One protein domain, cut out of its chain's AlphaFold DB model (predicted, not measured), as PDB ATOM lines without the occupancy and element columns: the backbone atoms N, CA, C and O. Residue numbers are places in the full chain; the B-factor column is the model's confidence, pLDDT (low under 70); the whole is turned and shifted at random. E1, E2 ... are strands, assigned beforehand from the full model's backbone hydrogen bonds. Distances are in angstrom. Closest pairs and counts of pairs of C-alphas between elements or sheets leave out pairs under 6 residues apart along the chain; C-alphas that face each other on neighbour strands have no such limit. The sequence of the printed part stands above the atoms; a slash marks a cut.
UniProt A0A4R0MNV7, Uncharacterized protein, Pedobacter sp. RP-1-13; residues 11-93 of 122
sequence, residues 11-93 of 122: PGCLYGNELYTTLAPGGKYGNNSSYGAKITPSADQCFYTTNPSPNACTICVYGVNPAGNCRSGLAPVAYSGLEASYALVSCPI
ATOM      1  N   PRO A  11     -26.642 -37.832  30.497       92.19
ATOM      2  CA  PRO A  11     -25.195 -37.818  30.360       92.19
ATOM      3  C   PRO A  11     -24.752 -36.533  29.660       92.19
ATOM      4  O   PRO A  11     -25.391 -36.074  28.708       92.19
ATOM      5  N   GLY A  12     -23.656 -35.952  30.129       93.56
ATOM      6  CA  GLY A  12     -23.067 -34.799  29.472       93.56
ATOM      7  C   GLY A  12     -21.878 -34.216  30.217       93.56
ATOM      8  O   GLY A  12     -21.470 -34.717  31.262       93.56
ATOM      9  N   CYS A  13     -21.361 -33.122  29.671       93.94
ATOM     10  CA  CYS A  13     -20.255 -32.347  30.213       93.94
ATOM     11  C   CYS A  13     -20.769 -31.041  30.818       93.94
ATOM     12  O   CYS A  13     -21.256 -30.161  30.104       93.94
ATOM     13  N   LEU A  14     -20.690 -30.921  32.140       93.56
ATOM     14  CA  LEU A  14     -21.118 -29.747  32.886       93.56
ATOM     15  C   LEU A  14     -20.002 -28.697  32.910       93.56
ATOM     16  O   LEU A  14     -18.875 -28.986  33.316       93.56
ATOM     17  N   TYR A  15     -20.332 -27.466  32.526       91.62
ATOM     18  CA  TYR A  15     -19.460 -26.303  32.680       91.62
ATOM     19  C   TYR A  15     -20.283 -25.076  33.069       91.62
ATOM     20  O   TYR A  15     -21.261 -24.727  32.405       91.62
ATOM     21  N   GLY A  16     -19.896 -24.424  34.166       89.31
ATOM     22  CA  GLY A  16     -20.702 -23.358  34.757       89.31
ATOM     23  C   GLY A  16     -22.086 -23.879  35.149       89.31
ATOM     24  O   GLY A  16     -22.189 -24.807  35.948       89.31
ATOM     25  N   ASN A  17     -23.134 -23.296  34.562       89.00
ATOM     26  CA  ASN A  17     -24.529 -23.686  34.788       89.00
ATOM     27  C   ASN A  17     -25.171 -24.334  33.549       89.00
ATOM     28  O   ASN A  17     -26.384 -24.268  33.366       89.00
ATOM     29  N   GLU A  18     -24.367 -24.910  32.655       90.94
ATOM     30  CA  GLU A  18     -24.840 -25.509  31.409       90.94
ATOM     31  C   GLU A  18     -24.316 -26.937  31.265       90.94
ATOM     32  O   GLU A  18     -23.122 -27.197  31.425       90.94
ATOM     33  N   LEU A  19     -25.213 -27.863  30.927       92.75
ATOM     34  CA  LEU A  19     -24.868 -29.246  30.626       92.75
ATOM     35  C   LEU A  19     -24.835 -29.443  29.114       92.75
ATOM     36  O   LEU A  19     -25.876 -29.431  28.458       92.75
ATOM     37  N   TYR A  20     -23.648 -29.651  28.560       91.38
ATOM     38  CA  TYR A  20     -23.460 -29.951  27.146       91.38
ATOM     39  C   TYR A  20     -23.706 -31.445  26.920       91.38
ATOM     40  O   TYR A  20     -23.057 -32.274  27.549       91.38
ATOM     41  N   THR A  21     -24.634 -31.803  26.033       91.00
ATOM     42  CA  THR A  21     -25.081 -33.203  25.851       91.00
ATOM     43  C   THR A  21     -24.703 -33.793  24.498       91.00
ATOM     44  O   THR A  21     -24.819 -34.995  24.282       91.00
ATOM     45  N   THR A  22     -24.246 -32.960  23.560       88.56
ATOM     46  CA  THR A  22     -23.828 -33.431  22.234       88.56
ATOM     47  C   THR A  22     -22.344 -33.745  22.212       88.56
ATOM     48  O   THR A  22     -21.522 -32.847  22.394       88.56
ATOM     49  N   LEU A  23     -22.019 -35.000  21.912       87.19
ATOM     50  CA  LEU A  23     -20.672 -35.439  21.568       87.19
ATOM     51  C   LEU A  23     -20.406 -35.184  20.079       87.19
ATOM     52  O   LEU A  23     -21.120 -35.678  19.206       87.19
ATOM     53  N   ALA A  24     -19.358 -34.424  19.797       82.56
ATOM     54  CA  ALA A  24     -18.782 -34.234  18.476       82.56
ATOM     55  C   ALA A  24     -17.651 -35.247  18.207       82.56
ATOM     56  O   ALA A  24     -17.152 -35.904  19.131       82.56
ATOM     57  N   PRO A  25     -17.201 -35.369  16.939       76.69
ATOM     58  CA  PRO A  25     -16.045 -36.186  16.585       76.69
ATOM     59  C   PRO A  25     -14.830 -35.902  17.479       76.69
ATOM     60  O   PRO A  25     -14.528 -34.752  17.791       76.69
ATOM     61  N   GLY A  26     -14.125 -36.956  17.892       77.75
ATOM     62  CA  GLY A  26     -12.985 -36.840  18.809       77.75
ATOM     63  C   GLY A  26     -13.354 -36.775  20.297       77.75
ATOM     64  O   GLY A  26     -12.500 -36.413  21.100       77.75
ATOM     65  N   GLY A  27     -14.597 -37.111  20.670       83.31
ATOM     66  CA  GLY A  27     -15.018 -37.247  22.074       83.31
ATOM     67  C   GLY A  27     -15.164 -35.917  22.815       83.31
ATOM     68  O   GLY A  27     -15.089 -35.873  24.038       83.31
ATOM     69  N   LYS A  28     -15.330 -34.818  22.078       86.94
ATOM     70  CA  LYS A  28     -15.464 -33.470  22.640       86.94
ATOM     71  C   LYS A  28     -16.921 -33.055  22.638       86.94
ATOM     72  O   LYS A  28     -17.662 -33.400  21.725       86.94
ATOM     73  N   TYR A  29     -17.321 -32.277  23.628       87.81
ATOM     74  CA  TYR A  29     -18.672 -31.753  23.716       87.81
ATOM     75  C   TYR A  29     -18.816 -30.496  22.854       87.81
ATOM     76  O   TYR A  29     -17.987 -29.591  22.905       87.81
ATOM     77  N   GLY A  30     -19.846 -30.454  22.014       76.19
ATOM     78  CA  GLY A  30     -20.062 -29.404  21.015       76.19
ATOM     79  C   GLY A  30     -20.666 -29.975  19.730       76.19
ATOM     80  O   GLY A  30     -20.775 -31.185  19.571       76.19
ATOM     81  N   ASN A  31     -21.095 -29.126  18.799       69.31
ATOM     82  CA  ASN A  31     -21.536 -29.545  17.458       69.31
ATOM     83  C   ASN A  31     -21.080 -28.492  16.428       69.31
ATOM     84  O   ASN A  31     -20.449 -27.509  16.786       69.31
ATOM     85  N   ASN A  32     -21.385 -28.666  15.144       63.41
ATOM     86  CA  ASN A  32     -21.178 -27.674  14.086       63.41
ATOM     87  C   ASN A  32     -21.903 -26.340  14.338       63.41
ATOM     88  O   ASN A  32     -21.562 -25.343  13.704       63.41
ATOM     89  N   SER A  33     -22.891 -26.317  15.235       61.19
ATOM     90  CA  SER A  33     -23.419 -25.097  15.835       61.19
ATOM     91  C   SER A  33     -22.524 -24.699  17.003       61.19
ATOM     92  O   SER A  33     -22.182 -25.551  17.820       61.19
ATOM     93  N   SER A  34     -22.180 -23.413  17.110       61.38
ATOM     94  CA  SER A  34     -21.255 -22.892  18.125       61.38
ATOM     95  C   SER A  34     -21.495 -23.474  19.536       61.38
ATOM     96  O   SER A  34     -20.556 -23.768  20.251       61.38
ATOM     97  N   TYR A  35     -22.727 -23.810  19.925       60.38
ATOM     98  CA  TYR A  35     -23.012 -24.254  21.295       60.38
ATOM     99  C   TYR A  35     -23.392 -25.734  21.487       60.38
ATOM    100  O   TYR A  35     -23.659 -26.124  22.621       60.38
ATOM    101  N   GLY A  36     -23.400 -26.581  20.448       73.12
ATOM    102  CA  GLY A  36     -23.959 -27.941  20.571       73.12
ATOM    103  C   GLY A  36     -25.405 -27.948  21.101       73.12
ATOM    104  O   GLY A  36     -26.037 -26.897  21.212       73.12
ATOM    105  N   ALA A  37     -25.966 -29.120  21.419       84.19
ATOM    106  CA  ALA A  37     -27.134 -29.161  22.298       84.19
ATOM    107  C   ALA A  37     -26.658 -29.027  23.747       84.19
ATOM    108  O   ALA A  37     -25.746 -29.738  24.185       84.19
ATOM    109  N   LYS A  38     -27.293 -28.111  24.474       87.94
ATOM    110  CA  LYS A  38     -27.055 -27.881  25.892       87.94
ATOM    111  C   LYS A  38     -28.371 -27.783  26.643       87.94
ATOM    112  O   LYS A  38     -29.389 -27.383  26.081       87.94
ATOM    113  N   ILE A  39     -28.323 -28.142  27.914       90.94
ATOM    114  CA  ILE A  39     -29.413 -27.969  28.862       90.94
ATOM    115  C   ILE A  39     -29.003 -26.850  29.809       90.94
ATOM    116  O   ILE A  39     -27.938 -26.908  30.423       90.94
ATOM    117  N   THR A  40     -29.865 -25.847  29.927       91.56
ATOM    118  CA  THR A  40     -29.743 -24.772  30.909       91.56
ATOM    119  C   THR A  40     -30.866 -24.966  31.926       91.56
ATOM    120  O   THR A  40     -32.025 -25.080  31.518       91.56
ATOM    121  N   PRO A  41     -30.560 -25.070  33.227       89.94
ATOM    122  CA  PRO A  41     -31.580 -25.220  34.249       89.94
ATOM    123  C   PRO A  41     -32.382 -23.919  34.386       89.94
ATOM    124  O   PRO A  41     -31.865 -22.824  34.145       89.94
ATOM    125  N   SER A  42     -33.645 -24.035  34.797       86.94
ATOM    126  CA  SER A  42     -34.420 -22.883  35.279       86.94
ATOM    127  C   SER A  42     -33.808 -22.313  36.568       86.94
ATOM    128  O   SER A  42     -33.004 -22.985  37.207       86.94
ATOM    129  N   ALA A  43     -34.217 -21.105  36.974       83.94
ATOM    130  CA  ALA A  43     -33.667 -20.411  38.149       83.94
ATOM    131  C   ALA A  43     -33.649 -21.263  39.434       83.94
ATOM    132  O   ALA A  43     -32.663 -21.231  40.164       83.94
ATOM    133  N   ASP A  44     -34.679 -22.087  39.645       83.88
ATOM    134  CA  ASP A  44     -34.829 -22.905  40.857       83.88
ATOM    135  C   ASP A  44     -34.259 -24.328  40.697       83.88
ATOM    136  O   ASP A  44     -34.536 -25.218  41.505       83.88
ATOM    137  N   GLN A  45     -33.527 -24.597  39.609       86.81
ATOM    138  CA  GLN A  45     -33.005 -25.922  39.285       86.81
ATOM    139  C   GLN A  45     -31.479 -25.966  39.263       86.81
ATOM    140  O   GLN A  45     -30.796 -25.068  38.781       86.81
ATOM    141  N   CYS A  46     -30.949 -27.079  39.754       88.88
ATOM    142  CA  CYS A  46     -29.527 -27.346  39.880       88.88
ATOM    143  C   CYS A  46     -29.199 -28.699  39.246       88.88
ATOM    144  O   CYS A  46     -30.000 -29.636  39.295       88.88
ATOM    145  N   PHE A  47     -27.997 -28.832  38.688       91.56
ATOM    146  CA  PHE A  47     -27.485 -30.138  38.287       91.56
ATOM    147  C   PHE A  47     -26.966 -30.902  39.502       91.56
ATOM    148  O   PHE A  47     -26.174 -30.390  40.289       91.56
ATOM    149  N   TYR A  48     -27.391 -32.151  39.630       89.25
ATOM    150  CA  TYR A  48     -26.949 -33.078  40.661       89.25
ATOM    151  C   TYR A  48     -26.398 -34.345  40.016       89.25
ATOM    152  O   TYR A  48     -27.002 -34.887  39.092       89.25
ATOM    153  N   THR A  49     -25.274 -34.847  40.519       90.44
ATOM    154  CA  THR A  49     -24.733 -36.150  40.129       90.44
ATOM    155  C   THR A  49     -24.357 -36.949  41.369       90.44
ATOM    156  O   THR A  49     -23.882 -36.395  42.356       90.44
ATOM    157  N   THR A  50     -24.577 -38.263  41.322       88.31
ATOM    158  CA  THR A  50     -24.111 -39.197  42.357       88.31
ATOM    159  C   THR A  50     -22.684 -39.668  42.108       88.31
ATOM    160  O   THR A  50     -22.158 -40.422  42.921       88.31
ATOM    161  N   ASN A  51     -22.069 -39.291  40.981       86.88
ATOM    162  CA  ASN A  51     -20.691 -39.657  40.688       86.88
ATOM    163  C   ASN A  51     -19.741 -38.790  41.538       86.88
ATOM    164  O   ASN A  51     -19.665 -37.585  41.297       86.88
ATOM    165  N   PRO A  52     -19.012 -39.369  42.512       80.69
ATOM    166  CA  PRO A  52     -18.124 -38.605  43.386       80.69
ATOM    167  C   PRO A  52     -16.850 -38.127  42.677       80.69
ATOM    168  O   PRO A  52     -16.163 -37.253  43.196       80.69
ATOM    169  N   SER A  53     -16.526 -38.690  41.509       86.38
ATOM    170  CA  SER A  53     -15.361 -38.312  40.712       86.38
ATOM    171  C   SER A  53     -15.725 -38.267  39.223       86.38
ATOM    172  O   SER A  53     -15.375 -39.183  38.474       86.38
ATOM    173  N   PRO A  54     -16.450 -37.224  38.776       90.00
ATOM    174  CA  PRO A  54     -16.700 -36.987  37.358       90.00
ATOM    175  C   PRO A  54     -15.391 -36.911  36.569       90.00
ATOM    176  O   PRO A  54     -14.397 -36.365  37.052       90.00
ATOM    177  N   ASN A  55     -15.393 -37.431  35.343       92.94
ATOM    178  CA  ASN A  55     -14.222 -37.342  34.474       92.94
ATOM    179  C   ASN A  55     -14.094 -35.923  33.915       92.94
ATOM    180  O   ASN A  55     -15.091 -35.236  33.727       92.94
ATOM    181  N   ALA A  56     -12.880 -35.468  33.611       93.50
ATOM    182  CA  ALA A  56     -12.722 -34.208  32.894       93.50
ATOM    183  C   ALA A  56     -13.160 -34.372  31.431       93.50
ATOM    184  O   ALA A  56     -12.811 -35.355  30.779       93.50
ATOM    185  N   CYS A  57     -13.863 -33.379  30.898       92.00
ATOM    186  CA  CYS A  57     -14.273 -33.330  29.498       92.00
ATOM    187  C   CYS A  57     -13.918 -31.986  28.870       92.00
ATOM    188  O   CYS A  57     -13.718 -30.983  29.553       92.00
ATOM    189  N   THR A  58     -13.816 -31.971  27.541       91.44
ATOM    190  CA  THR A  58     -13.521 -30.758  26.771       91.44
ATOM    191  C   THR A  58     -14.751 -30.326  25.992       91.44
ATOM    192  O   THR A  58     -15.335 -31.132  25.270       91.44
ATOM    193  N   ILE A  59     -15.100 -29.048  26.094       89.81
ATOM    194  CA  ILE A  59     -16.207 -28.411  25.381       89.81
ATOM    195  C   ILE A  59     -15.627 -27.468  24.330       89.81
ATOM    196  O   ILE A  59     -14.803 -26.624  24.665       89.81
ATOM    197  N   CYS A  60     -16.065 -27.575  23.077       87.94
ATOM    198  CA  CYS A  60     -15.660 -26.700  21.976       87.94
ATOM    199  C   CYS A  60     -16.799 -25.737  21.593       87.94
ATOM    200  O   CYS A  60     -17.753 -26.135  20.923       87.94
ATOM    201  N   VAL A  61     -16.669 -24.455  21.948       80.50
ATOM    202  CA  VAL A  61     -17.735 -23.422  21.831       80.50
ATOM    203  C   VAL A  61     -17.880 -22.819  20.431       80.50
ATOM    204  O   VAL A  61     -18.718 -21.965  20.162       80.50
ATOM    205  N   TYR A  62     -17.075 -23.276  19.485       79.94
ATOM    206  CA  TYR A  62     -17.260 -22.954  18.068       79.94
ATOM    207  C   TYR A  62     -17.384 -24.223  17.231       79.94
ATOM    208  O   TYR A  62     -17.222 -24.206  16.013       79.94
ATOM    209  N   GLY A  63     -17.673 -25.338  17.903       80.44
ATOM    210  CA  GLY A  63     -17.723 -26.653  17.307       80.44
ATOM    211  C   GLY A  63     -16.362 -27.283  17.078       80.44
ATOM    212  O   GLY A  63     -15.312 -26.785  17.495       80.44
ATOM    213  N   VAL A  64     -16.405 -28.420  16.393       81.88
ATOM    214  CA  VAL A  64     -15.243 -29.255  16.092       81.88
ATOM    215  C   VAL A  64     -15.009 -29.249  14.581       81.88
ATOM    216  O   VAL A  64     -15.949 -29.154  13.785       81.88
ATOM    217  N   ASN A  65     -13.750 -29.235  14.155       80.50
ATOM    218  CA  ASN A  65     -13.388 -29.397  12.751       80.50
ATOM    219  C   ASN A  65     -13.380 -30.893  12.361       80.50
ATOM    220  O   ASN A  65     -13.403 -31.757  13.238       80.50
ATOM    221  N   PRO A  66     -13.313 -31.236  11.062       81.25
ATOM    222  CA  PRO A  66     -13.274 -32.637  10.631       81.25
ATOM    223  C   PRO A  66     -12.109 -33.459  11.212       81.25
ATOM    224  O   PRO A  66     -12.193 -34.679  11.261       81.25
ATOM    225  N   ALA A  67     -11.043 -32.803  11.684       81.75
ATOM    226  CA  ALA A  67      -9.891 -33.439  12.322       81.75
ATOM    227  C   ALA A  67     -10.075 -33.694  13.837       81.75
ATOM    228  O   ALA A  67      -9.132 -34.119  14.498       81.75
ATOM    229  N   GLY A  68     -11.249 -33.410  14.416       80.44
ATOM    230  CA  GLY A  68     -11.517 -33.626  15.844       80.44
ATOM    231  C   GLY A  68     -10.981 -32.524  16.769       80.44
ATOM    232  O   GLY A  68     -10.951 -32.684  17.991       80.44
ATOM    233  N   ASN A  69     -10.554 -31.382  16.228       83.81
ATOM    234  CA  ASN A  69     -10.051 -30.241  16.998       83.81
ATOM    235  C   ASN A  69     -11.126 -29.170  17.189       83.81
ATOM    236  O   ASN A  69     -11.939 -28.942  16.294       83.81
ATOM    237  N   CYS A  70     -11.121 -28.485  18.339       84.75
ATOM    238  CA  CYS A  70     -12.012 -27.343  18.546       84.75
ATOM    239  C   CYS A  70     -11.686 -26.249  17.515       84.75
ATOM    240  O   CYS A  70     -10.513 -25.977  17.250       84.75
ATOM    241  N   ARG A  71     -12.706 -25.627  16.918       82.31
ATOM    242  CA  ARG A  71     -12.500 -24.601  15.885       82.31
ATOM    243  C   ARG A  71     -11.930 -23.318  16.493       82.31
ATOM    244  O   ARG A  71     -12.586 -22.660  17.291       82.31
ATOM    245  N   SER A  72     -10.727 -22.937  16.078       69.44
ATOM    246  CA  SER A  72     -10.053 -21.713  16.513       69.44
ATOM    247  C   SER A  72     -10.474 -20.517  15.651       69.44
ATOM    248  O   SER A  72      -9.913 -20.296  14.581       69.44
ATOM    249  N   GLY A  73     -11.486 -19.768  16.091       62.78
ATOM    250  CA  GLY A  73     -11.917 -18.520  15.439       62.78
ATOM    251  C   GLY A  73     -12.078 -17.341  16.399       62.78
ATOM    252  O   GLY A  73     -11.920 -16.195  15.996       62.78
ATOM    253  N   LEU A  74     -12.349 -17.625  17.677       59.88
ATOM    254  CA  LEU A  74     -12.530 -16.668  18.768       59.88
ATOM    255  C   LEU A  74     -12.040 -17.342  20.062       59.88
ATOM    256  O   LEU A  74     -12.255 -18.540  20.248       59.88
ATOM    257  N   ALA A  75     -11.341 -16.611  20.932       58.06
ATOM    258  CA  ALA A  75     -10.906 -17.120  22.234       58.06
ATOM    259  C   ALA A  75     -11.934 -16.742  23.320       58.06
ATOM    260  O   ALA A  75     -12.389 -15.597  23.308       58.06
ATOM    261  N   PRO A  76     -12.275 -17.641  24.268       59.56
ATOM    262  CA  PRO A  76     -11.752 -19.002  24.453       59.56
ATOM    263  C   PRO A  76     -12.357 -20.024  23.474       59.56
ATOM    264  O   PRO A  76     -13.565 -20.064  23.265       59.56
ATOM    265  N   VAL A  77     -11.509 -20.885  22.902       76.75
ATOM    266  CA  VAL A  77     -11.893 -21.901  21.896       76.75
ATOM    267  C   VAL A  77     -12.443 -23.181  22.540       76.75
ATOM    268  O   VAL A  77     -13.229 -23.912  21.927       76.75
ATOM    269  N   ALA A  78     -12.014 -23.461  23.772       86.12
ATOM    270  CA  ALA A  78     -12.375 -24.659  24.505       86.12
ATOM    271  C   ALA A  78     -12.485 -24.391  26.009       86.12
ATOM    272  O   ALA A  78     -11.721 -23.593  26.554       86.12
ATOM    273  N   TYR A  79     -13.391 -25.109  26.665       88.44
ATOM    274  CA  TYR A  79     -13.537 -25.131  28.117       88.44
ATOM    275  C   TYR A  79     -13.354 -26.545  28.655       88.44
ATOM    276  O   TYR A  79     -13.684 -27.524  27.986       88.44
ATOM    277  N   SER A  80     -12.842 -26.644  29.878       91.62
ATOM    278  CA  SER A  80     -12.793 -27.899  30.625       91.62
ATOM    279  C   SER A  80     -14.016 -27.989  31.530       91.62
ATOM    280  O   SER A  80     -14.252 -27.091  32.336       91.62
ATOM    281  N   GLY A  81     -14.788 -29.059  31.380       92.94
ATOM    282  CA  GLY A  81     -15.952 -29.367  32.205       92.94
ATOM    283  C   GLY A  81     -15.810 -30.708  32.918       92.94
ATOM    284  O   GLY A  81     -14.746 -31.336  32.898       92.94
ATOM    285  N   LEU A  82     -16.912 -31.148  33.520       94.94
ATOM    286  CA  LEU A  82     -17.022 -32.421  34.226       94.94
ATOM    287  C   LEU A  82     -18.072 -33.317  33.567       94.94
ATOM    288  O   LEU A  82     -19.227 -32.932  33.417       94.94
ATOM    289  N   GLU A  83     -17.663 -34.512  33.167       94.62
ATOM    290  CA  GLU A  83     -18.495 -35.505  32.508       94.62
ATOM    291  C   GLU A  83     -19.051 -36.500  33.520       94.62
ATOM    292  O   GLU A  83     -18.317 -37.222  34.205       94.62
ATOM    293  N   ALA A  84     -20.377 -36.530  33.595       94.56
ATOM    294  CA  ALA A  84     -21.137 -37.474  34.391       94.56
ATOM    295  C   ALA A  84     -22.579 -37.557  33.874       94.56
ATOM    296  O   ALA A  84     -22.992 -36.859  32.945       94.56
ATOM    297  N   SER A  85     -23.367 -38.403  34.528       93.31
ATOM    298  CA  SER A  85     -24.818 -38.393  34.402       93.31
ATOM    299  C   SER A  85     -25.400 -37.442  35.446       93.31
ATOM    300  O   SER A  85     -25.170 -37.615  36.649       93.31
ATOM    301  N   TYR A  86     -26.138 -36.431  34.986       92.44
ATOM    302  CA  TYR A  86     -26.710 -35.383  35.827       92.44
ATOM    303  C   TYR A  86     -28.236 -35.443  35.834       92.44
ATOM    304  O   TYR A  86     -28.872 -35.613  34.798       92.44
ATOM    305  N   ALA A  87     -28.838 -35.254  37.002       91.50
ATOM    306  CA  ALA A  87     -30.264 -35.008  37.167       91.50
ATOM    307  C   ALA A  87     -30.500 -33.526  37.487       91.50
ATOM    308  O   ALA A  87     -29.718 -32.910  38.205       91.50
ATOM    309  N   LEU A  88     -31.597 -32.958  36.983       89.94
ATOM    310  CA  LEU A  88     -32.026 -31.607  37.351       89.94
ATOM    311  C   LEU A  88     -32.833 -31.648  38.651       89.94
ATOM    312  O   LEU A  88     -33.980 -32.064  38.635       89.94
ATOM    313  N   VAL A  89     -32.322 -31.189  39.775       87.38
ATOM    314  CA  VAL A  89     -33.081 -31.158  41.041       87.38
ATOM    315  C   VAL A  89     -33.485 -29.732  41.389       87.38
ATOM    316  O   VAL A  89     -32.893 -28.796  40.859       87.38
ATOM    317  N   SER A  90     -34.487 -29.551  42.250       84.62
ATOM    318  CA  SER A  90     -34.730 -28.232  42.843       84.62
ATOM    319  C   SER A  90     -33.539 -27.849  43.722       84.62
ATOM    320  O   SER A  90     -33.029 -28.694  44.465       84.62
ATOM    321  N   CYS A  91     -33.053 -26.615  43.604       81.44
ATOM    322  CA  CYS A  91     -31.895 -26.155  44.363       81.44
ATOM    323  C   CYS A  91     -32.247 -26.034  45.857       81.44
ATOM    324  O   CYS A  91     -33.190 -25.331  46.204       81.44
ATOM    325  N   PRO A  92     -31.473 -26.645  46.770       68.19
ATOM    326  CA  PRO A  92     -31.816 -26.675  48.192       68.19
ATOM    327  C   PRO A  92     -31.700 -25.318  48.907       68.19
ATOM    328  O   PRO A  92     -32.101 -25.223  50.057       68.19
ATOM    329  N   ILE A  93     -31.147 -24.268  48.287       65.62
ATOM    330  CA  ILE A  93     -31.026 -22.950  48.939       65.62
ATOM    331  C   ILE A  93     -32.395 -22.290  49.148       65.62
ATOM    332  O   ILE A  93     -32.607 -21.708  50.214       65.62
TER     333      ILE A  93
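AT A GLANCE: This is residues 11 to 93 of the 122 residues of an uncharacterized protein of Pedobacter sp. RP-1-13 (UniProt A0A4R0MNV7). With little regular structure, this is a small, strongly twisted sheet built along one long, bent strand, E5, with loops of residues 23 to 35 and 61 to 77 at one end. E1 and E4 lie on either side of E5's first part, E2 beyond E1, and E3 pairs with E5's last part. The 83 printed residues include five named strands, E1 to E5, and no named helix; the all-strand, antiparallel, branched sheet holds 31. The whole is compact, radius of gyration of the C-alphas 13.1 A, spanning 41 by 24 by 17 A.

HOW THE PARTS SIT: E1, residues 11 to 15, and E2, residues 18 to 20, form an antiparallel hairpin, with N 13 and O 20 within hydrogen-bond range at 2.8 A. E5, residues 78 to 90, bends by 82 degrees at residue 85. It is antiparallel to E1 (N 14, O 82, 2.8 A), to E3, residues 45 to 48 (N 46, O 89, 2.8 A), and to its hairpin partner E4, residues 55 to 60 (N 83, O 55, 2.7 A).

IN THESE COORDINATES: E1 begins at C-alpha 11 (-25.195, -37.818, 30.360). E4 is 16.5 A long; E5, 29.1 A, ends at C-alpha 90 (-34.730, -28.232, 42.843).

THE WHOLE: The printed part has no cut. Links E2 to E3 and E4 to E5 are long. Residues 31 to 35, 72 to 76 and 92 to 93 have pLDDT under 70.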